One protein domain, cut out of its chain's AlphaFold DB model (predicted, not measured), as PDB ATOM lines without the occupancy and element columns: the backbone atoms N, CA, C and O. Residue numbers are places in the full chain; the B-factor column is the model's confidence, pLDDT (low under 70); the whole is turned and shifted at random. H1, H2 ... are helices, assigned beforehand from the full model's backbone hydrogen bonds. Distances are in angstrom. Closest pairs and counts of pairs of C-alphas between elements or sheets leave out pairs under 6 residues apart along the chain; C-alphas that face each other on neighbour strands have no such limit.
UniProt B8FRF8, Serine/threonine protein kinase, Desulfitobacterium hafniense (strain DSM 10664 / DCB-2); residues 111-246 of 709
ATOM      1  N   ASP A 111       3.767  37.527 -30.523       80.50
ATOM      2  CA  ASP A 111       3.639  36.146 -31.000       80.50
ATOM      3  C   ASP A 111       2.193  35.656 -30.850       80.50
ATOM      4  O   ASP A 111       1.634  35.065 -31.775       80.50
ATOM      5  N   ARG A 112       1.560  35.952 -29.706       80.19
ATOM      6  CA  ARG A 112       0.150  35.629 -29.460       80.19
ATOM      7  C   ARG A 112      -0.782  36.393 -30.402       80.19
ATOM      8  O   ARG A 112      -1.639  35.769 -31.014       80.19
ATOM      9  N   CYS A 113      -0.589  37.701 -30.560       82.62
ATOM     10  CA  CYS A 113      -1.396  38.529 -31.460       82.62
ATOM     11  C   CYS A 113      -1.265  38.074 -32.924       82.62
ATOM     12  O   CYS A 113      -2.260  37.905 -33.622       82.62
ATOM     13  N   ASN A 114      -0.045  37.785 -33.382       82.56
ATOM     14  CA  ASN A 114       0.204  37.249 -34.720       82.56
ATOM     15  C   ASN A 114      -0.429  35.869 -34.921       82.56
ATOM     16  O   ASN A 114      -0.954  35.595 -36.000       82.56
ATOM     17  N   PHE A 115      -0.386  35.007 -33.905       82.69
ATOM     18  CA  PHE A 115      -1.060  33.714 -33.931       82.69
ATOM     19  C   PHE A 115      -2.584  33.870 -34.023       82.69
ATOM     20  O   PHE A 115      -3.202  33.250 -34.887       82.69
ATOM     21  N   ASP A 116      -3.183  34.727 -33.192       82.12
ATOM     22  CA  ASP A 116      -4.627  34.982 -33.210       82.12
ATOM     23  C   ASP A 116      -5.071  35.607 -34.544       82.12
ATOM     24  O   ASP A 116      -6.040  35.133 -35.131       82.12
ATOM     25  N   ARG A 117      -4.293  36.537 -35.114       84.69
ATOM     26  CA  ARG A 117      -4.544  37.106 -36.451       84.69
ATOM     27  C   ARG A 117      -4.494  36.054 -37.562       84.69
ATOM     28  O   ARG A 117      -5.366  36.031 -38.426       84.69
ATOM     29  N   LYS A 118      -3.488  35.171 -37.561       86.50
ATOM     30  CA  LYS A 118      -3.394  34.069 -38.541       86.50
ATOM     31  C   LYS A 118      -4.569  33.096 -38.413       86.50
ATOM     32  O   LYS A 118      -5.070  32.603 -39.421       86.50
ATOM     33  N   LYS A 119      -5.018  32.841 -37.183       85.25
ATOM     34  CA  LYS A 119      -6.181  31.999 -36.887       85.25
ATOM     35  C   LYS A 119      -7.483  32.637 -37.372       85.25
ATOM     36  O   LYS A 119      -8.289  31.960 -37.995       85.25
ATOM     37  N   GLU A 120      -7.675  33.932 -37.137       86.62
ATOM     38  CA  GLU A 120      -8.820  34.676 -37.671       86.62
ATOM     39  C   GLU A 120      -8.836  34.634 -39.201       86.62
ATOM     40  O   GLU A 120      -9.842  34.247 -39.786       86.62
ATOM     41  N   GLN A 121      -7.702  34.919 -39.849       88.75
ATOM     42  CA  GLN A 121      -7.570  34.819 -41.307       88.75
ATOM     43  C   GLN A 121      -7.910  33.417 -41.828       88.75
ATOM     44  O   GLN A 121      -8.595  33.293 -42.837       88.75
ATOM     45  N   PHE A 122      -7.479  32.364 -41.128       91.12
ATOM     46  CA  PHE A 122      -7.797  30.982 -41.486       91.12
ATOM     47  C   PHE A 122      -9.310  30.728 -41.557       91.12
ATOM     48  O   PHE A 122      -9.778  30.176 -42.548       91.12
ATOM     49  N   PHE A 123     -10.084  31.157 -40.556       90.38
ATOM     50  CA  PHE A 123     -11.542  30.978 -40.572       90.38
ATOM     51  C   PHE A 123     -12.253  31.939 -41.532       90.38
ATOM     52  O   PHE A 123     -13.228  31.548 -42.172       90.38
ATOM     53  N   GLN A 124     -11.749  33.167 -41.689       90.06
ATOM     54  CA  GLN A 124     -12.294  34.137 -42.647       90.06
ATOM     55  C   GLN A 124     -12.225  33.629 -44.091       90.06
ATOM     56  O   GLN A 124     -13.153  33.862 -44.864       90.06
ATOM     57  N   LEU A 125     -11.183  32.870 -44.448       92.12
ATOM     58  CA  LEU A 125     -11.107  32.213 -45.755       92.12
ATOM     59  C   LEU A 125     -12.300  31.275 -45.984       92.12
ATOM     60  O   LEU A 125     -12.944  31.369 -47.026       92.12
ATOM     61  N   PHE A 126     -12.654  30.441 -45.003       92.00
ATOM     62  CA  PHE A 126     -13.825  29.566 -45.105       92.00
ATOM     63  C   PHE A 126     -15.134  30.354 -45.194       92.00
ATOM     64  O   PHE A 126     -15.958  30.041 -46.049       92.00
ATOM     65  N   LEU A 127     -15.314  31.403 -44.382       91.25
ATOM     66  CA  LEU A 127     -16.508  32.258 -44.453       91.25
ATOM     67  C   LEU A 127     -16.667  32.902 -45.835       91.25
ATOM     68  O   LEU A 127     -17.761  32.885 -46.387       91.25
ATOM     69  N   SER A 128     -15.574  33.402 -46.422       89.94
ATOM     70  CA  SER A 128     -15.589  34.042 -47.746       89.94
ATOM     71  C   SER A 128     -15.913  33.083 -48.898       89.94
ATOM     72  O   SER A 128     -16.441  33.505 -49.923       89.94
ATOM     73  N   GLN A 129     -15.604  31.794 -48.730       89.19
ATOM     74  CA  GLN A 129     -15.860  30.744 -49.720       89.19
ATOM     75  C   GLN A 129     -17.235  30.085 -49.545       89.19
ATOM     76  O   GLN A 129     -17.667  29.330 -50.414       89.19
ATOM     77  N   SER A 130     -17.924  30.361 -48.436       88.88
ATOM     78  CA  SER A 130     -19.204  29.743 -48.091       88.88
ATOM     79  C   SER A 130     -20.373  30.642 -48.477       88.88
ATOM     80  O   SER A 130     -20.317  31.863 -48.331       88.88
ATOM     81  N   LYS A 131     -21.488  30.049 -48.913       89.00
ATOM     82  CA  LYS A 131     -22.721  30.805 -49.161       89.00
ATOM     83  C   LYS A 131     -23.277  31.337 -47.837       89.00
ATOM     84  O   LYS A 131     -23.505  30.556 -46.910       89.00
ATOM     85  N   SER A 132     -23.527  32.645 -47.763       86.81
ATOM     86  CA  SER A 132     -24.120  33.286 -46.581       86.81
ATOM     87  C   SER A 132     -25.431  32.602 -46.180       86.81
ATOM     88  O   SER A 132     -26.290  32.363 -47.031       86.81
ATOM     89  N   GLY A 133     -25.570  32.285 -44.892       82.31
ATOM     90  CA  GLY A 133     -26.741  31.605 -44.327       82.31
ATOM     91  C   GLY A 133     -26.788  30.084 -44.527       82.31
ATOM     92  O   GLY A 133     -27.742  29.457 -44.080       82.31
ATOM     93  N   SER A 134     -25.786  29.471 -45.169       91.50
ATOM     94  CA  SER A 134     -25.659  28.004 -45.210       91.50
ATOM     95  C   SER A 134     -25.308  27.419 -43.837       91.50
ATOM     96  O   SER A 134     -24.717  28.104 -42.997       91.50
ATOM     97  N   PHE A 135     -25.590  26.126 -43.631       92.75
ATOM     98  CA  PHE A 135     -25.174  25.398 -42.424       92.75
ATOM     99  C   PHE A 135     -23.674  25.544 -42.151       92.75
ATOM    100  O   PHE A 135     -23.271  25.813 -41.020       92.75
ATOM    101  N   PHE A 136     -22.843  25.454 -43.194       94.75
ATOM    102  CA  PHE A 136     -21.397  25.590 -43.048       94.75
ATOM    103  C   PHE A 136     -20.976  27.012 -42.673       94.75
ATOM    104  O   PHE A 136     -20.177  27.180 -41.754       94.75
ATOM    105  N   TYR A 137     -21.563  28.040 -43.294       93.88
ATOM    106  CA  TYR A 137     -21.307  29.432 -42.914       93.88
ATOM    107  C   TYR A 137     -21.661  29.689 -41.441       93.88
ATOM    108  O   TYR A 137     -20.850  30.236 -40.691       93.88
ATOM    109  N   ASN A 138     -22.846  29.246 -41.011       92.56
ATOM    110  CA  ASN A 138     -23.324  29.437 -39.641       92.56
ATOM    111  C   ASN A 138     -22.437  28.698 -38.630       92.56
ATOM    112  O   ASN A 138     -22.055  29.269 -37.608       92.56
ATOM    113  N   PHE A 139     -22.031  27.466 -38.946       94.12
ATOM    114  CA  PHE A 139     -21.098  26.694 -38.131       94.12
ATOM    115  C   PHE A 139     -19.734  27.379 -38.000       94.12
ATOM    116  O   PHE A 139     -19.258  27.565 -36.880       94.12
ATOM    117  N   ILE A 140     -19.116  27.809 -39.109       93.38
ATOM    118  CA  ILE A 140     -17.823  28.508 -39.064       93.38
ATOM    119  C   ILE A 140     -17.939  29.803 -38.245       93.38
ATOM    120  O   ILE A 140     -17.095  30.062 -37.388       93.38
ATOM    121  N   SER A 141     -19.007  30.578 -38.446       90.94
ATOM    122  CA  SER A 141     -19.265  31.817 -37.699       90.94
ATOM    123  C   SER A 141     -19.465  31.578 -36.196       90.94
ATOM    124  O   SER A 141     -19.092  32.415 -35.366       90.94
ATOM    125  N   PHE A 142     -20.045  30.437 -35.819       90.94
ATOM    126  CA  PHE A 142     -20.202  30.046 -34.424       90.94
ATOM    127  C   PHE A 142     -18.848  29.692 -33.793       90.94
ATOM    128  O   PHE A 142     -18.458  30.277 -32.779       90.94
ATOM    129  N   ILE A 143     -18.082  28.786 -34.411       89.69
ATOM    130  CA  ILE A 143     -16.829  28.276 -33.828       89.69
ATOM    131  C   ILE A 143     -15.722  29.330 -33.737       89.69
ATOM    132  O   ILE A 143     -14.817  29.189 -32.915       89.69
ATOM    133  N   THR A 144     -15.779  30.403 -34.533       85.25
ATOM    134  CA  THR A 144     -14.826  31.521 -34.415       85.25
ATOM    135  C   THR A 144     -14.973  32.284 -33.103       85.25
ATOM    136  O   THR A 144     -13.988  32.824 -32.603       85.25
ATOM    137  N   HIS A 145     -16.178  32.312 -32.529       80.94
ATOM    138  CA  HIS A 145     -16.495  33.075 -31.316       80.94
ATOM    139  C   HIS A 145     -16.743  32.181 -30.092       80.94
ATOM    140  O   HIS A 145     -16.710  32.656 -28.952       80.94
ATOM    141  N   TYR A 146     -16.965  30.882 -30.306       82.00
ATOM    142  CA  TYR A 146     -17.298  29.935 -29.252       82.00
ATOM    143  C   TYR A 146     -16.071  29.522 -28.424       82.00
ATOM    144  O   TYR A 146     -15.272  28.669 -28.807       82.00
ATOM    145  N   LYS A 147     -15.945  30.104 -27.224       71.25
ATOM    146  CA  LYS A 147     -14.811  29.869 -26.306       71.25
ATOM    147  C   LYS A 147     -14.780  28.463 -25.691       71.25
ATOM    148  O   LYS A 147     -13.725  28.031 -25.230       71.25
ATOM    149  N   ASN A 148     -15.906  27.749 -25.701       70.69
ATOM    150  CA  ASN A 148     -16.070  26.454 -25.033       70.69
ATOM    151  C   ASN A 148     -15.793  25.243 -25.951       70.69
ATOM    152  O   ASN A 148     -16.131  24.117 -25.598       70.69
ATOM    153  N   ALA A 149     -15.116  25.439 -27.092       69.19
ATOM    154  CA  ALA A 149     -14.583  24.359 -27.936       69.19
ATOM    155  C   ALA A 149     -13.038  24.342 -27.935       69.19
ATOM    156  O   ALA A 149     -12.398  24.594 -28.963       69.19
ATOM    157  N   PRO A 150     -12.389  24.028 -26.795       65.31
ATOM    158  CA  PRO A 150     -10.933  24.095 -26.675       65.31
ATOM    159  C   PRO A 150     -10.210  23.152 -27.645       65.31
ATOM    160  O   PRO A 150      -9.080  23.439 -28.040       65.31
ATOM    161  N   PHE A 151     -10.849  22.056 -28.072       78.81
ATOM    162  CA  PHE A 151     -10.236  21.093 -28.986       78.81
ATOM    163  C   PHE A 151      -9.949  21.692 -30.373       78.81
ATOM    164  O   PHE A 151      -8.878  21.435 -30.906       78.81
ATOM    165  N   ILE A 152     -10.811  22.560 -30.920       81.06
ATOM    166  CA  ILE A 152     -10.595  23.194 -32.237       81.06
ATOM    167  C   ILE A 152      -9.381  24.122 -32.187       81.06
ATOM    168  O   ILE A 152      -8.509  24.086 -33.058       81.06
ATOM    169  N   HIS A 153      -9.285  24.929 -31.131       79.06
ATOM    170  CA  HIS A 153      -8.157  25.836 -30.937       79.06
ATOM    171  C   HIS A 153      -6.845  25.083 -30.674       79.06
ATOM    172  O   HIS A 153      -5.791  25.494 -31.163       79.06
ATOM    173  N   LEU A 154      -6.902  23.968 -29.938       82.31
ATOM    174  CA  LEU A 154      -5.760  23.077 -29.736       82.31
ATOM    175  C   LEU A 154      -5.331  22.399 -31.042       82.31
ATOM    176  O   LEU A 154      -4.132  22.331 -31.308       82.31
ATOM    177  N   MET A 155      -6.280  21.949 -31.868       85.19
ATOM    178  CA  MET A 155      -5.995  21.347 -33.171       85.19
ATOM    179  C   MET A 155      -5.343  22.350 -34.113       85.19
ATOM    180  O   MET A 155      -4.279  22.045 -34.630       85.19
ATOM    181  N   TYR A 156      -5.875  23.572 -34.239       86.81
ATOM    182  CA  TYR A 156      -5.241  24.618 -35.054       86.81
ATOM    183  C   TYR A 156      -3.800  24.907 -34.612       86.81
ATOM    184  O   TYR A 156      -2.910  25.077 -35.439       86.81
ATOM    185  N   LYS A 157      -3.558  24.951 -33.294       84.81
ATOM    186  CA  LYS A 157      -2.217  25.181 -32.742       84.81
ATOM    187  C   LYS A 157      -1.255  24.025 -33.034       84.81
ATOM    188  O   LYS A 157      -0.061  24.270 -33.178       84.81
ATOM    189  N   LYS A 158      -1.756  22.787 -33.040       86.81
ATOM    190  CA  LYS A 158      -0.959  21.576 -33.261       86.81
ATOM    191  C   LYS A 158      -0.671  21.361 -34.747       86.81
ATOM    192  O   LYS A 158       0.481  21.134 -35.097       86.81
ATOM    193  N   ASP A 159      -1.710  21.416 -35.575       86.56
ATOM    194  CA  ASP A 159      -1.661  21.200 -37.019       86.56
ATOM    195  C   ASP A 159      -2.881  21.858 -37.700       86.56
ATOM    196  O   ASP A 159      -4.020  21.383 -37.612       86.56
ATOM    197  N   SER A 160      -2.647  22.982 -38.382       88.69
ATOM    198  CA  SER A 160      -3.702  23.726 -39.075       88.69
ATOM    199  C   SER A 160      -4.227  23.024 -40.328       88.69
ATOM    200  O   SER A 160      -5.355  23.300 -40.740       88.69
ATOM    201  N   ASP A 161      -3.442  22.136 -40.942       89.88
ATOM    202  CA  ASP A 161      -3.845  21.437 -42.164       89.88
ATOM    203  C   ASP A 161      -4.798  20.281 -41.846       89.88
ATOM    204  O   ASP A 161      -5.799  20.110 -42.544       89.88
ATOM    205  N   VAL A 162      -4.586  19.575 -40.730       89.56
ATOM    206  CA  VAL A 162      -5.555  18.585 -40.221       89.56
ATOM    207  C   VAL A 162      -6.903  19.248 -39.928       89.56
ATOM    208  O   VAL A 162      -7.944  18.752 -40.361       89.56
ATOM    209  N   LEU A 163      -6.909  20.407 -39.254       92.12
ATOM    210  CA  LEU A 163      -8.157  21.142 -39.018       92.12
ATOM    211  C   LEU A 163      -8.818  21.561 -40.339       92.12
ATOM    212  O   LEU A 163     -10.032  21.438 -40.474       92.12
ATOM    213  N   ARG A 164      -8.038  22.012 -41.332       93.62
ATOM    214  CA  ARG A 164      -8.565  22.357 -42.660       93.62
ATOM    215  C   ARG A 164      -9.276  21.165 -43.303       93.62
ATOM    216  O   ARG A 164     -10.390  21.332 -43.791       93.62
ATOM    217  N   GLN A 165      -8.668  19.979 -43.284       93.06
ATOM    218  CA  GLN A 165      -9.269  18.762 -43.845       93.06
ATOM    219  C   GLN A 165     -10.576  18.386 -43.139       93.06
ATOM    220  O   GLN A 165     -11.558  18.056 -43.803       93.06
ATOM    221  N   LEU A 166     -10.619  18.499 -41.809       93.62
ATOM    222  CA  LEU A 166     -11.833  18.247 -41.037       93.62
ATOM    223  C   LEU A 166     -12.948  19.245 -41.356       93.62
ATOM    224  O   LEU A 166     -14.091  18.838 -41.520       93.62
ATOM    225  N   LEU A 167     -12.636  20.534 -41.495       94.38
ATOM    226  CA  LEU A 167     -13.636  21.537 -41.873       94.38
ATOM    227  C   LEU A 167     -14.183  21.295 -43.286       94.38
ATOM    228  O   LEU A 167     -15.385  21.416 -43.499       94.38
ATOM    229  N   LEU A 168     -13.337  20.882 -44.235       94.12
ATOM    230  CA  LEU A 168     -13.791  20.486 -45.574       94.12
ATOM    231  C   LEU A 168     -14.701  19.252 -45.532       94.12
ATOM    232  O   LEU A 168     -15.676  19.182 -46.277       94.12
ATOM    233  N   LEU A 169     -14.411  18.294 -44.650       94.81
ATOM    234  CA  LEU A 169     -15.272  17.140 -44.407       94.81
ATOM    235  C   LEU A 169     -16.633  17.553 -43.822       94.81
ATOM    236  O   LEU A 169     -17.655  17.045 -44.275       94.81
ATOM    237  N   ILE A 170     -16.664  18.501 -42.876       95.12
ATOM    238  CA  ILE A 170     -17.920  19.058 -42.345       95.12
ATOM    239  C   ILE A 170     -18.712  19.781 -43.434       95.12
ATOM    240  O   ILE A 170     -19.919  19.581 -43.522       95.12
ATOM    241  N   ASN A 171     -18.053  20.553 -44.302       94.81
ATOM    242  CA  ASN A 171     -18.733  21.192 -45.427       94.81
ATOM    243  C   ASN A 171     -19.409  20.151 -46.337       94.81
ATOM    244  O   ASN A 171     -20.602  20.247 -46.603       94.81
ATOM    245  N   LYS A 172     -18.683  19.083 -46.706       93.81
ATOM    246  CA  LYS A 172     -19.239  17.967 -47.494       93.81
ATOM    247  C   LYS A 172     -20.413  17.262 -46.807       93.81
ATOM    248  O   LYS A 172     -21.300  16.772 -47.498       93.81
ATOM    249  N   LEU A 173     -20.387  17.138 -45.477       94.75
ATOM    250  CA  LEU A 173     -21.497  16.569 -44.709       94.75
ATOM    251  C   LEU A 173     -22.720  17.487 -44.775       94.75
ATOM    252  O   LEU A 173     -23.818  17.020 -45.056       94.75
ATOM    253  N   PHE A 174     -22.531  18.781 -44.530       94.88
ATOM    254  CA  PHE A 174     -23.614  19.760 -44.519       94.88
ATOM    255  C   PHE A 174     -24.271  19.950 -45.884       94.88
ATOM    256  O   PHE A 174     -25.484  20.130 -45.930       94.88
ATOM    257  N   ASP A 175     -23.518  19.814 -46.977       91.25
ATOM    258  CA  ASP A 175     -24.070  19.789 -48.340       91.25
ATOM    259  C   ASP A 175     -25.044  18.615 -48.576       91.25
ATOM    260  O   ASP A 175     -25.812  18.631 -49.536       91.25
ATOM    261  N   GLN A 176     -25.019  17.582 -47.722       90.38
ATOM    262  CA  GLN A 176     -25.922  16.429 -47.795       90.38
ATOM    263  C   GLN A 176     -27.101  16.508 -46.818       90.38
ATOM    264  O   GLN A 176     -27.944  15.614 -46.851       90.38
ATOM    265  N   LEU A 177     -27.162  17.517 -45.942       90.31
ATOM    266  CA  LEU A 177     -28.238  17.654 -44.961       90.31
ATOM    267  C   LEU A 177     -29.399  18.516 -45.498       90.31
ATOM    268  O   LEU A 177     -29.148  19.527 -46.158       90.31
ATOM    269  N   PRO A 178     -30.661  18.181 -45.160       87.88
ATOM    270  CA  PRO A 178     -31.080  16.983 -44.428       87.88
ATOM    271  C   PRO A 178     -30.955  15.716 -45.290       87.88
ATOM    272  O   PRO A 178     -31.139  15.758 -46.506       87.88
ATOM    273  N   LEU A 179     -30.653  14.576 -44.663       89.75
ATOM    274  CA  LEU A 179     -30.674  13.292 -45.366       89.75
ATOM    275  C   LEU A 179     -32.128  12.887 -45.656       89.75
ATOM    276  O   LEU A 179     -32.987  12.980 -44.787       89.75
ATOM    277  N   ASN A 180     -32.387  12.394 -46.870       87.31
ATOM    278  CA  ASN A 180     -33.728  11.958 -47.293       87.31
ATOM    279  C   ASN A 180     -34.185  10.645 -46.636       87.31
ATOM    280  O   ASN A 180     -35.362  10.299 -46.692       87.31
ATOM    281  N   SER A 181     -33.248   9.873 -46.086       91.44
ATOM    282  CA  SER A 181     -33.493   8.577 -45.461       91.44
ATOM    283  C   SER A 181     -32.405   8.279 -44.440       91.44
ATOM    284  O   SER A 181     -31.308   8.839 -44.513       91.44
ATOM    285  N   ASP A 182     -32.678   7.334 -43.548       92.75
ATOM    286  CA  ASP A 182     -31.686   6.858 -42.592       92.75
ATOM    287  C   ASP A 182     -30.468   6.236 -43.297       92.75
ATOM    288  O   ASP A 182     -30.609   5.398 -44.189       92.75
ATOM    289  N   VAL A 183     -29.262   6.619 -42.870       93.00
ATOM    290  CA  VAL A 183     -27.987   6.089 -43.378       93.00
ATOM    291  C   VAL A 183     -27.121   5.625 -42.214       93.00
ATOM    292  O   VAL A 183     -26.925   6.349 -41.241       93.00
ATOM    293  N   PHE A 184     -26.544   4.427 -42.307       92.31
ATOM    294  CA  PHE A 184     -25.592   3.955 -41.301       92.31
ATOM    295  C   PHE A 184     -24.296   4.772 -41.322       92.31
ATOM    296  O   PHE A 184     -23.727   5.022 -42.387       92.31
ATOM    297  N   LEU A 185     -23.780   5.127 -40.141       91.62
ATOM    298  CA  LEU A 185     -22.562   5.928 -39.985       91.62
ATOM    299  C   LEU A 185     -21.367   5.391 -40.804       91.62
ATOM    300  O   LEU A 185     -20.710   6.206 -41.452       91.62
ATOM    301  N   PRO A 186     -21.093   4.070 -40.875       89.12
ATOM    302  CA  PRO A 186     -20.026   3.552 -41.732       89.12
ATOM    303  C   PRO A 186     -20.247   3.810 -43.228       89.12
ATOM    304  O   PRO A 186     -19.298   4.114 -43.949       89.12
ATOM    305  N   MET A 187     -21.494   3.743 -43.703       90.56
ATOM    306  CA  MET A 187     -21.836   4.001 -45.107       90.56
ATOM    307  C   MET A 187     -21.690   5.484 -45.450       90.56
ATOM    308  O   MET A 187     -21.132   5.831 -46.492       90.56
ATOM    309  N   LEU A 188     -22.116   6.366 -44.540       91.94
ATOM    310  CA  LEU A 188     -21.884   7.804 -44.661       91.94
ATOM    311  C   LEU A 188     -20.383   8.131 -44.624       91.94
ATOM    312  O   LEU A 188     -19.902   8.935 -45.423       91.94
ATOM    313  N   SER A 189     -19.634   7.465 -43.742       90.75
ATOM    314  CA  SER A 189     -18.178   7.584 -43.638       90.75
ATOM    315  C   SER A 189     -17.503   7.239 -44.960       90.75
ATOM    316  O   SER A 189     -16.703   8.032 -45.460       90.75
ATOM    317  N   TYR A 190     -17.875   6.113 -45.570       90.19
ATOM    318  CA  TYR A 190     -17.352   5.711 -46.872       90.19
ATOM    319  C   TYR A 190     -17.704   6.724 -47.965       90.19
ATOM    320  O   TYR A 190     -16.814   7.192 -48.663       90.19
ATOM    321  N   LYS A 191     -18.963   7.172 -48.045       90.88
ATOM    322  CA  LYS A 191     -19.394   8.179 -49.031       90.88
ATOM    323  C   LYS A 191     -18.612   9.498 -48.934       90.88
ATOM    324  O   LYS A 191     -18.411  10.171 -49.941       90.88
ATOM    325  N   LEU A 192     -18.209   9.901 -47.727       91.81
ATOM    326  CA  LEU A 192     -17.516  11.171 -47.493       91.81
ATOM    327  C   LEU A 192     -15.987  11.079 -47.608       91.81
ATOM    328  O   LEU A 192     -15.343  12.088 -47.919       91.81
ATOM    329  N   THR A 193     -15.408   9.909 -47.321       90.06
ATOM    330  CA  THR A 193     -13.959   9.753 -47.082       90.06
ATOM    331  C   THR A 193     -13.307   8.551 -47.769       90.06
ATOM    332  O   THR A 193     -12.110   8.350 -47.586       90.06
ATOM    333  N   ASP A 194     -14.071   7.726 -48.491       87.19
ATOM    334  CA  ASP A 194     -13.660   6.410 -49.009       87.19
ATOM    335  C   ASP A 194     -13.161   5.435 -47.920       87.19
ATOM    336  O   ASP A 194     -12.485   4.443 -48.190       87.19
ATOM    337  N   ASN A 195     -13.526   5.689 -46.660       85.31
ATOM    338  CA  ASN A 195     -13.160   4.873 -45.510       85.31
ATOM    339  C   ASN A 195     -14.364   4.697 -44.572       85.31
ATOM    340  O   ASN A 195     -14.912   5.668 -44.057       85.31
ATOM    341  N   PHE A 196     -14.755   3.450 -44.299       83.56
ATOM    342  CA  PHE A 196     -15.910   3.107 -43.455       83.56
ATOM    343  C   PHE A 196     -15.766   3.506 -41.973       83.56
ATOM    344  O   PHE A 196     -16.759   3.539 -41.253       83.56
ATOM    345  N   HIS A 197     -14.557   3.818 -41.497       82.12
ATOM    346  CA  HIS A 197     -14.279   4.089 -40.079       82.12
ATOM    347  C   HIS A 197     -13.759   5.497 -39.805       82.12
ATOM    348  O   HIS A 197     -13.560   5.853 -38.643       82.12
ATOM    349  N   ALA A 198     -13.547   6.306 -40.845       86.44
ATOM    350  CA  ALA A 198     -13.045   7.663 -40.684       86.44
ATOM    351  C   ALA A 198     -13.912   8.491 -39.731       86.44
ATOM    352  O   ALA A 198     -13.372   9.342 -39.037       86.44
ATOM    353  N   LEU A 199     -15.221   8.225 -39.668       89.38
ATOM    354  CA  LEU A 199     -16.166   8.932 -38.802       89.38
ATOM    355  C   LEU A 199     -16.470   8.229 -37.472       89.38
ATOM    356  O   LEU A 199     -17.403   8.629 -36.779       89.38
ATOM    357  N   ALA A 200     -15.715   7.198 -37.084       87.00
ATOM    358  CA  ALA A 200     -15.934   6.525 -35.802       87.00
ATOM    359  C   ALA A 200     -15.901   7.549 -34.644       87.00
ATOM    360  O   ALA A 200     -14.983   8.372 -34.621       87.00
ATOM    361  N   PRO A 201     -16.809   7.507 -33.647       87.94
ATOM    362  CA  PRO A 201     -16.961   8.592 -32.661       87.94
ATOM    363  C   PRO A 201     -15.693   8.976 -31.885       87.94
ATOM    364  O   PRO A 201     -15.531  10.116 -31.455       87.94
ATOM    365  N   LYS A 202     -14.762   8.030 -31.711       84.62
ATOM    366  CA  LYS A 202     -13.494   8.259 -31.003       84.62
ATOM    367  C   LYS A 202     -12.412   8.923 -31.864       84.62
ATOM    368  O   LYS A 202     -11.458   9.445 -31.278       84.62
ATOM    369  N   SER A 203     -12.558   8.905 -33.189       87.62
ATOM    370  CA  SER A 203     -11.650   9.543 -34.153       87.62
ATOM    371  C   SER A 203     -11.796  11.067 -34.148       87.62
ATOM    372  O   SER A 203     -12.819  11.598 -33.712       87.62
ATOM    373  N   ASP A 204     -10.792  11.778 -34.661       88.88
ATOM    374  CA  ASP A 204     -10.842  13.241 -34.763       88.88
ATOM    375  C   ASP A 204     -11.998  13.713 -35.662       88.88
ATOM    376  O   ASP A 204     -12.709  14.655 -35.306       88.88
ATOM    377  N   SER A 205     -12.256  13.019 -36.776       90.50
ATOM    378  CA  SER A 205     -13.379  13.334 -37.666       90.50
ATOM    379  C   SER A 205     -14.734  13.035 -37.034       90.50
ATOM    380  O   SER A 205     -15.650  13.843 -37.160       90.50
ATOM    381  N   GLY A 206     -14.862  11.919 -36.310       90.81
ATOM    382  CA  GLY A 206     -16.087  11.582 -35.579       90.81
ATOM    383  C   GLY A 206     -16.418  12.622 -34.507       90.81
ATOM    384  O   GLY A 206     -17.542  13.114 -34.452       90.81
ATOM    385  N   ARG A 207     -15.420  13.045 -33.715       90.81
ATOM    386  CA  ARG A 207     -15.592  14.134 -32.734       90.81
ATOM    387  C   ARG A 207     -15.986  15.447 -33.397       90.81
ATOM    388  O   ARG A 207     -16.847  16.149 -32.873       90.81
ATOM    389  N   MET A 208     -15.373  15.775 -34.536       92.81
ATOM    390  CA  MET A 208     -15.699  16.997 -35.270       92.81
ATOM    391  C   MET A 208     -17.141  16.981 -35.785       92.81
ATOM    392  O   MET A 208     -17.833  17.983 -35.639       92.81
ATOM    393  N   ILE A 209     -17.618  15.859 -36.335       94.31
ATOM    394  CA  ILE A 209     -19.004  15.733 -36.811       94.31
ATOM    395  C   ILE A 209     -19.995  15.833 -35.658       94.31
ATOM    396  O   ILE A 209     -20.939  16.611 -35.744       94.31
ATOM    397  N   LEU A 210     -19.767  15.104 -34.563       94.00
ATOM    398  CA  LEU A 210     -20.642  15.167 -33.391       94.00
ATOM    399  C   LEU A 210     -20.728  16.585 -32.830       94.00
ATOM    400  O   LEU A 210     -21.800  17.033 -32.432       94.00
ATOM    401  N   PHE A 211     -19.612  17.310 -32.811       93.81
ATOM    402  CA  PHE A 211     -19.614  18.712 -32.424       93.81
ATOM    403  C   PHE A 211     -20.377  19.582 -33.433       93.81
ATOM    404  O   PHE A 211     -21.204  20.392 -33.031       93.81
ATOM    405  N   ALA A 212     -20.156  19.391 -34.735       94.38
ATOM    406  CA  ALA A 212     -20.815  20.159 -35.787       94.38
ATOM    407  C   ALA A 212     -22.345  20.000 -35.778       94.38
ATOM    408  O   ALA A 212     -23.061  20.995 -35.854       94.38
ATOM    409  N   LEU A 213     -22.847  18.775 -35.608       94.94
ATOM    410  CA  LEU A 213     -24.283  18.488 -35.518       94.94
ATOM    411  C   LEU A 213     -24.920  19.060 -34.244       94.94
ATOM    412  O   LEU A 213     -26.037  19.577 -34.285       94.94
ATOM    413  N   GLN A 214     -24.203  19.029 -33.116       94.62
ATOM    414  CA  GLN A 214     -24.655  19.690 -31.889       94.62
ATOM    415  C   GLN A 214     -24.713  21.211 -32.047       94.62
ATOM    416  O   GLN A 214     -25.653  21.827 -31.561       94.62
ATOM    417  N   VAL A 215     -23.750  21.820 -32.750       93.81
ATOM    418  CA  VAL A 215     -23.781  23.262 -33.042       93.81
ATOM    419  C   VAL A 215     -24.988  23.620 -33.902       93.81
ATOM    420  O   VAL A 215     -25.651  24.606 -33.601       93.81
ATOM    421  N   LEU A 216     -25.308  22.832 -34.930       93.19
ATOM    422  CA  LEU A 216     -26.520  23.062 -35.722       93.19
ATOM    423  C   LEU A 216     -27.782  22.992 -34.848       93.19
ATOM    424  O   LEU A 216     -28.570  23.930 -34.847       93.19
ATOM    425  N   ASN A 217     -27.909  21.965 -34.003       92.31
ATOM    426  CA  ASN A 217     -29.066  21.834 -33.112       92.31
ATOM    427  C   ASN A 217     -29.130  22.965 -32.064       92.31
ATOM    428  O   ASN A 217     -30.206  23.430 -31.694       92.31
ATOM    429  N   HIS A 218     -27.975  23.443 -31.597       93.44
ATOM    430  CA  HIS A 218     -27.881  24.605 -30.717       93.44
ATOM    431  C   HIS A 218     -28.359  25.886 -31.411       93.44
ATOM    432  O   HIS A 218     -29.088  26.671 -30.812       93.44
ATOM    433  N   LEU A 219     -27.961  26.097 -32.667       91.50
ATOM    434  CA  LEU A 219     -28.359  27.269 -33.446       91.50
ATOM    435  C   LEU A 219     -29.853  27.258 -33.789       91.50
ATOM    436  O   LEU A 219     -30.473  28.318 -33.768       91.50
ATOM    437  N   ASP A 220     -30.418  26.081 -34.061       89.88
ATOM    438  CA  ASP A 220     -31.824  25.940 -34.448       89.88
ATOM    439  C   ASP A 220     -32.769  25.948 -33.233       89.88
ATOM    440  O   ASP A 220     -33.806  26.612 -33.261       89.88
ATOM    441  N   ASN A 221     -32.409  25.247 -32.150       91.00
ATOM    442  CA  ASN A 221     -33.317  24.950 -31.032       91.00
ATOM    443  C   ASN A 221     -32.806  25.407 -29.654       91.00
ATOM    444  O   ASN A 221     -33.477  25.186 -28.647       91.00
ATOM    445  N   GLY A 222     -31.615  26.005 -29.566       88.69
ATOM    446  CA  GLY A 222     -31.016  26.412 -28.290       88.69
ATOM    447  C   GLY A 222     -30.532  25.248 -27.415       88.69
ATOM    448  O   GLY A 222     -30.314  25.443 -26.223       88.69
ATOM    449  N   ALA A 223     -30.369  24.048 -27.981       89.94
ATOM    450  CA  ALA A 223     -29.915  22.860 -27.257       89.94
ATOM    451  C   ALA A 223     -28.483  23.014 -26.708       89.94
ATOM    452  O   ALA A 223     -27.624  23.615 -27.353       89.94
ATOM    453  N   ASP A 224     -28.195  22.444 -25.537       89.12
ATOM    454  CA  ASP A 224     -26.853  22.492 -24.947       89.12
ATOM    455  C   ASP A 224     -25.835  21.633 -25.719       89.12
ATOM    456  O   ASP A 224     -26.146  20.552 -26.218       89.12
ATOM    457  N   ILE A 225     -24.580  22.097 -25.776       90.50
ATOM    458  CA  ILE A 225     -23.470  21.365 -26.406       90.50
ATOM    459  C   ILE A 225     -22.749  20.511 -25.358       90.50
ATOM    460  O   ILE A 225     -22.131  21.025 -24.421       90.50
ATOM    461  N   ILE A 226     -22.760  19.197 -25.560       89.50
ATOM    462  CA  ILE A 226     -22.167  18.200 -24.672       89.50
ATOM    463  C   ILE A 226     -20.703  17.967 -25.069       89.50
ATOM    464  O   ILE A 226     -20.380  17.547 -26.180       89.50
ATOM    465  N   SER A 227     -19.776  18.213 -24.138       83.75
ATOM    466  CA  SER A 227     -18.331  18.111 -24.411       83.75
ATOM    467  C   SER A 227     -17.838  16.669 -24.605       83.75
ATOM    468  O   SER A 227     -16.896  16.435 -25.364       83.75
ATOM    469  N   LYS A 228     -18.442  15.708 -23.901       86.81
ATOM    470  CA  LYS A 228     -18.086  14.282 -23.941       86.81
ATOM    471  C   LYS A 228     -19.359  13.437 -23.881       86.81
ATOM    472  O   LYS A 228     -19.692  12.974 -22.792       86.81
ATOM    473  N   PRO A 229     -20.076  13.294 -25.006       89.44
ATOM    474  CA  PRO A 229     -21.289  12.500 -25.022       89.44
ATOM    475  C   PRO A 229     -20.966  11.013 -24.804       89.44
ATOM    476  O   PRO A 229     -19.933  10.526 -25.281       89.44
ATOM    477  N   ASP A 230     -21.816  10.315 -24.056       91.44
ATOM    478  CA  ASP A 230     -21.777   8.853 -23.920       91.44
ATOM    479  C   ASP A 230     -22.372   8.141 -25.157       91.44
ATOM    480  O   ASP A 230     -22.711   8.781 -26.152       91.44
ATOM    481  N   GLU A 231     -22.416   6.802 -25.158       88.81
ATOM    482  CA  GLU A 231     -22.864   6.021 -26.328       88.81
ATOM    483  C   GLU A 231     -24.338   6.283 -26.695       88.81
ATOM    484  O   GLU A 231     -24.654   6.348 -27.888       88.81
ATOM    485  N   ASP A 232     -25.205   6.498 -25.706       90.75
ATOM    486  CA  ASP A 232     -26.632   6.768 -25.916       90.75
ATOM    487  C   ASP A 232     -26.820   8.183 -26.476       90.75
ATOM    488  O   ASP A 232     -27.437   8.368 -27.524       90.75
ATOM    489  N   GLN A 233     -26.148   9.173 -25.879       93.38
ATOM    490  CA  GLN A 233     -26.157  10.555 -26.362       93.38
ATOM    491  C   GLN A 233     -25.603  10.682 -27.787       93.38
ATOM    492  O   GLN A 233     -26.126  11.448 -28.594       93.38
ATOM    493  N   ILE A 234     -24.542   9.940 -28.127       93.19
ATOM    494  CA  ILE A 234     -24.010   9.895 -29.498       93.19
ATOM    495  C   ILE A 234     -25.065   9.351 -30.465       93.19
ATOM    496  O   ILE A 234     -25.212   9.885 -31.567       93.19
ATOM    497  N   THR A 235     -25.772   8.294 -30.065       92.19
ATOM    498  CA  THR A 235     -26.819   7.671 -30.881       92.19
ATOM    499  C   THR A 235     -27.952   8.660 -31.139       92.19
ATOM    500  O   THR A 235     -28.300   8.870 -32.300       92.19
ATOM    501  N   ASP A 236     -28.426   9.356 -30.105       92.62
ATOM    502  CA  ASP A 236     -29.488  10.363 -30.211       92.62
ATOM    503  C   ASP A 236     -29.090  11.549 -31.101       92.62
ATOM    504  O   ASP A 236     -29.849  11.952 -31.987       92.62
ATOM    505  N   ILE A 237     -27.874  12.089 -30.920       93.94
ATOM    506  CA  ILE A 237     -27.355  13.199 -31.738       93.94
ATOM    507  C   ILE A 237     -27.345  12.813 -33.218       93.94
ATOM    508  O   ILE A 237     -27.766  13.600 -34.061       93.94
ATOM    509  N   LEU A 238     -26.843  11.622 -33.551       93.94
ATOM    510  CA  LEU A 238     -26.743  11.165 -34.937       93.94
ATOM    511  C   LEU A 238     -28.123  10.833 -35.523       93.94
ATOM    512  O   LEU A 238     -28.412  11.210 -36.662       93.94
ATOM    513  N   GLN A 239     -28.997  10.200 -34.738       92.38
ATOM    514  CA  GLN A 239     -30.350   9.844 -35.158       92.38
ATOM    515  C   GLN A 239     -31.206  11.080 -35.464       92.38
ATOM    516  O   GLN A 239     -31.976  11.045 -36.422       92.38
ATOM    517  N   GLY A 240     -31.010  12.191 -34.742       91.94
ATOM    518  CA  GLY A 240     -31.655  13.477 -35.042       91.94
ATOM    519  C   GLY A 240     -31.376  14.015 -36.454       91.94
ATOM    520  O   GLY A 240     -32.126  14.850 -36.949       91.94
ATOM    521  N   TYR A 241     -30.339  13.504 -37.124       93.75
ATOM    522  CA  TYR A 241     -29.982  13.836 -38.506       93.75
ATOM    523  C   TYR A 241     -30.082  12.633 -39.456       93.75
ATOM    524  O   TYR A 241     -29.427  12.632 -40.497       93.75
ATOM    525  N   HIS A 242     -30.875  11.609 -39.116       94.31
ATOM    526  CA  HIS A 242     -31.028  10.375 -39.904       94.31
ATOM    527  C   HIS A 242     -29.715   9.585 -40.091       94.31
ATOM    528  O   HIS A 242     -29.535   8.856 -41.069       94.31
ATOM    529  N   ILE A 243     -28.772   9.697 -39.150       94.56
ATOM    530  CA  ILE A 243     -27.524   8.926 -39.154       94.56
ATOM    531  C   ILE A 243     -27.629   7.822 -38.100       94.56
ATOM    532  O   ILE A 243     -27.627   8.082 -36.901       94.56
ATOM    533  N   ARG A 244     -27.690   6.560 -38.530       91.88
ATOM    534  CA  ARG A 244     -27.777   5.414 -37.614       91.88
ATOM    535  C   ARG A 244     -26.394   5.007 -37.117       91.88
ATOM    536  O   ARG A 244     -25.513   4.663 -37.910       91.88
ATOM    537  N   PHE A 245     -26.221   4.982 -35.801       88.81
ATOM    538  CA  PHE A 245     -25.018   4.494 -35.134       88.81
ATOM    539  C   PHE A 245     -25.363   3.335 -34.202       88.81
ATOM    540  O   PHE A 245     -26.318   3.408 -33.439       88.81
ATOM    541  N   CYS A 246     -24.586   2.255 -34.278       82.44
ATOM    542  CA  CYS A 246     -24.723   1.107 -33.390       82.44
ATOM    543  C   CYS A 246     -23.400   0.897 -32.631       82.44
ATOM    544  O   CYS A 246     -22.420   0.440 -33.236       82.44
TER     545      CYS A 246
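Overview. This is residues 111 to 246 of the 709 residues of the protein "Serine/threonine protein kinase" of Desulfitobacterium hafniense (strain DSM 10664 / DCB-2) (UniProt B8FRF8). Helices H4 and H6 meet at a slant in the core, with H2 packed on both; H2 folds back on H1 as a hairpin, and H1 reaches to one end of the long axis. H3 packs on H4 at residues 162 to 163, while H5 on H4 and H7 on H6 lie toward the other end. The printed part has 136 residues with seven named helices, H1 to H7 in chain order, and no named strand: all helix. It is compact, with a radius of gyration of the C-alphas of 14.7 A, yet elongated, spanning 45 by 28 by 27 A.

Arrangement. H1, residues 111 to 129, touches H2, residues 135 to 143, with residues 123 to 127 alone; in this hairpin the closest C-alphas, of Leu 127 and Tyr 137, are 5.8 A apart, at a shallow tilt of 14 degrees, opposite ways. H3, residues 150 to 158, touches H4, residues 160 to 174, the hub, at Tyr 156 and Leu 163, closest C-alphas 6.0 A. H2 touches H4 at Phe 136 and Asn 171, closest C-alphas 5.7 A. H5, residues 185 to 193, touches H4 at a steep tilt of 63 degrees, with closest C-alphas, of Lys 172 and Leu 192, 7.0 A apart. H6, residues 204 to 221, touches H4 at Leu 166 and Ser 205, closest C-alphas 6.2 A, at a steep tilt of 51 degrees. H2 and H6 touch, about perpendicular at 82 degrees, with closest C-alphas, of Phe 139 and Val 215, 6.7 A apart. H7, residues 231 to 239, touches H6 at Gln 214 and Ile 237, closest C-alphas 7.0 A. Every O i to N i+4 pair is within hydrogen-bond range in H2 to H7, and 14 of 15 in H1.

Along the chain. H1 begins at C-alpha 111 (3.639, 36.146, -31.000) and is 27.6 A long; H4 is 21.0 A and H6 25.6 A. H2, H3, H5 and H7 have 9 residues each; H7 ends at C-alpha 239 (-30.350, 9.844, -35.158).

Size, cuts and confidence. The C-alphas farthest apart, of Asp 111 and Ser 181, are 48.5 A apart. The printed part has no cut, and no link is long. Residues 183 to 184 pair with 243 to 244, parallel. Residues 149 to 150 are under pLDDT 70.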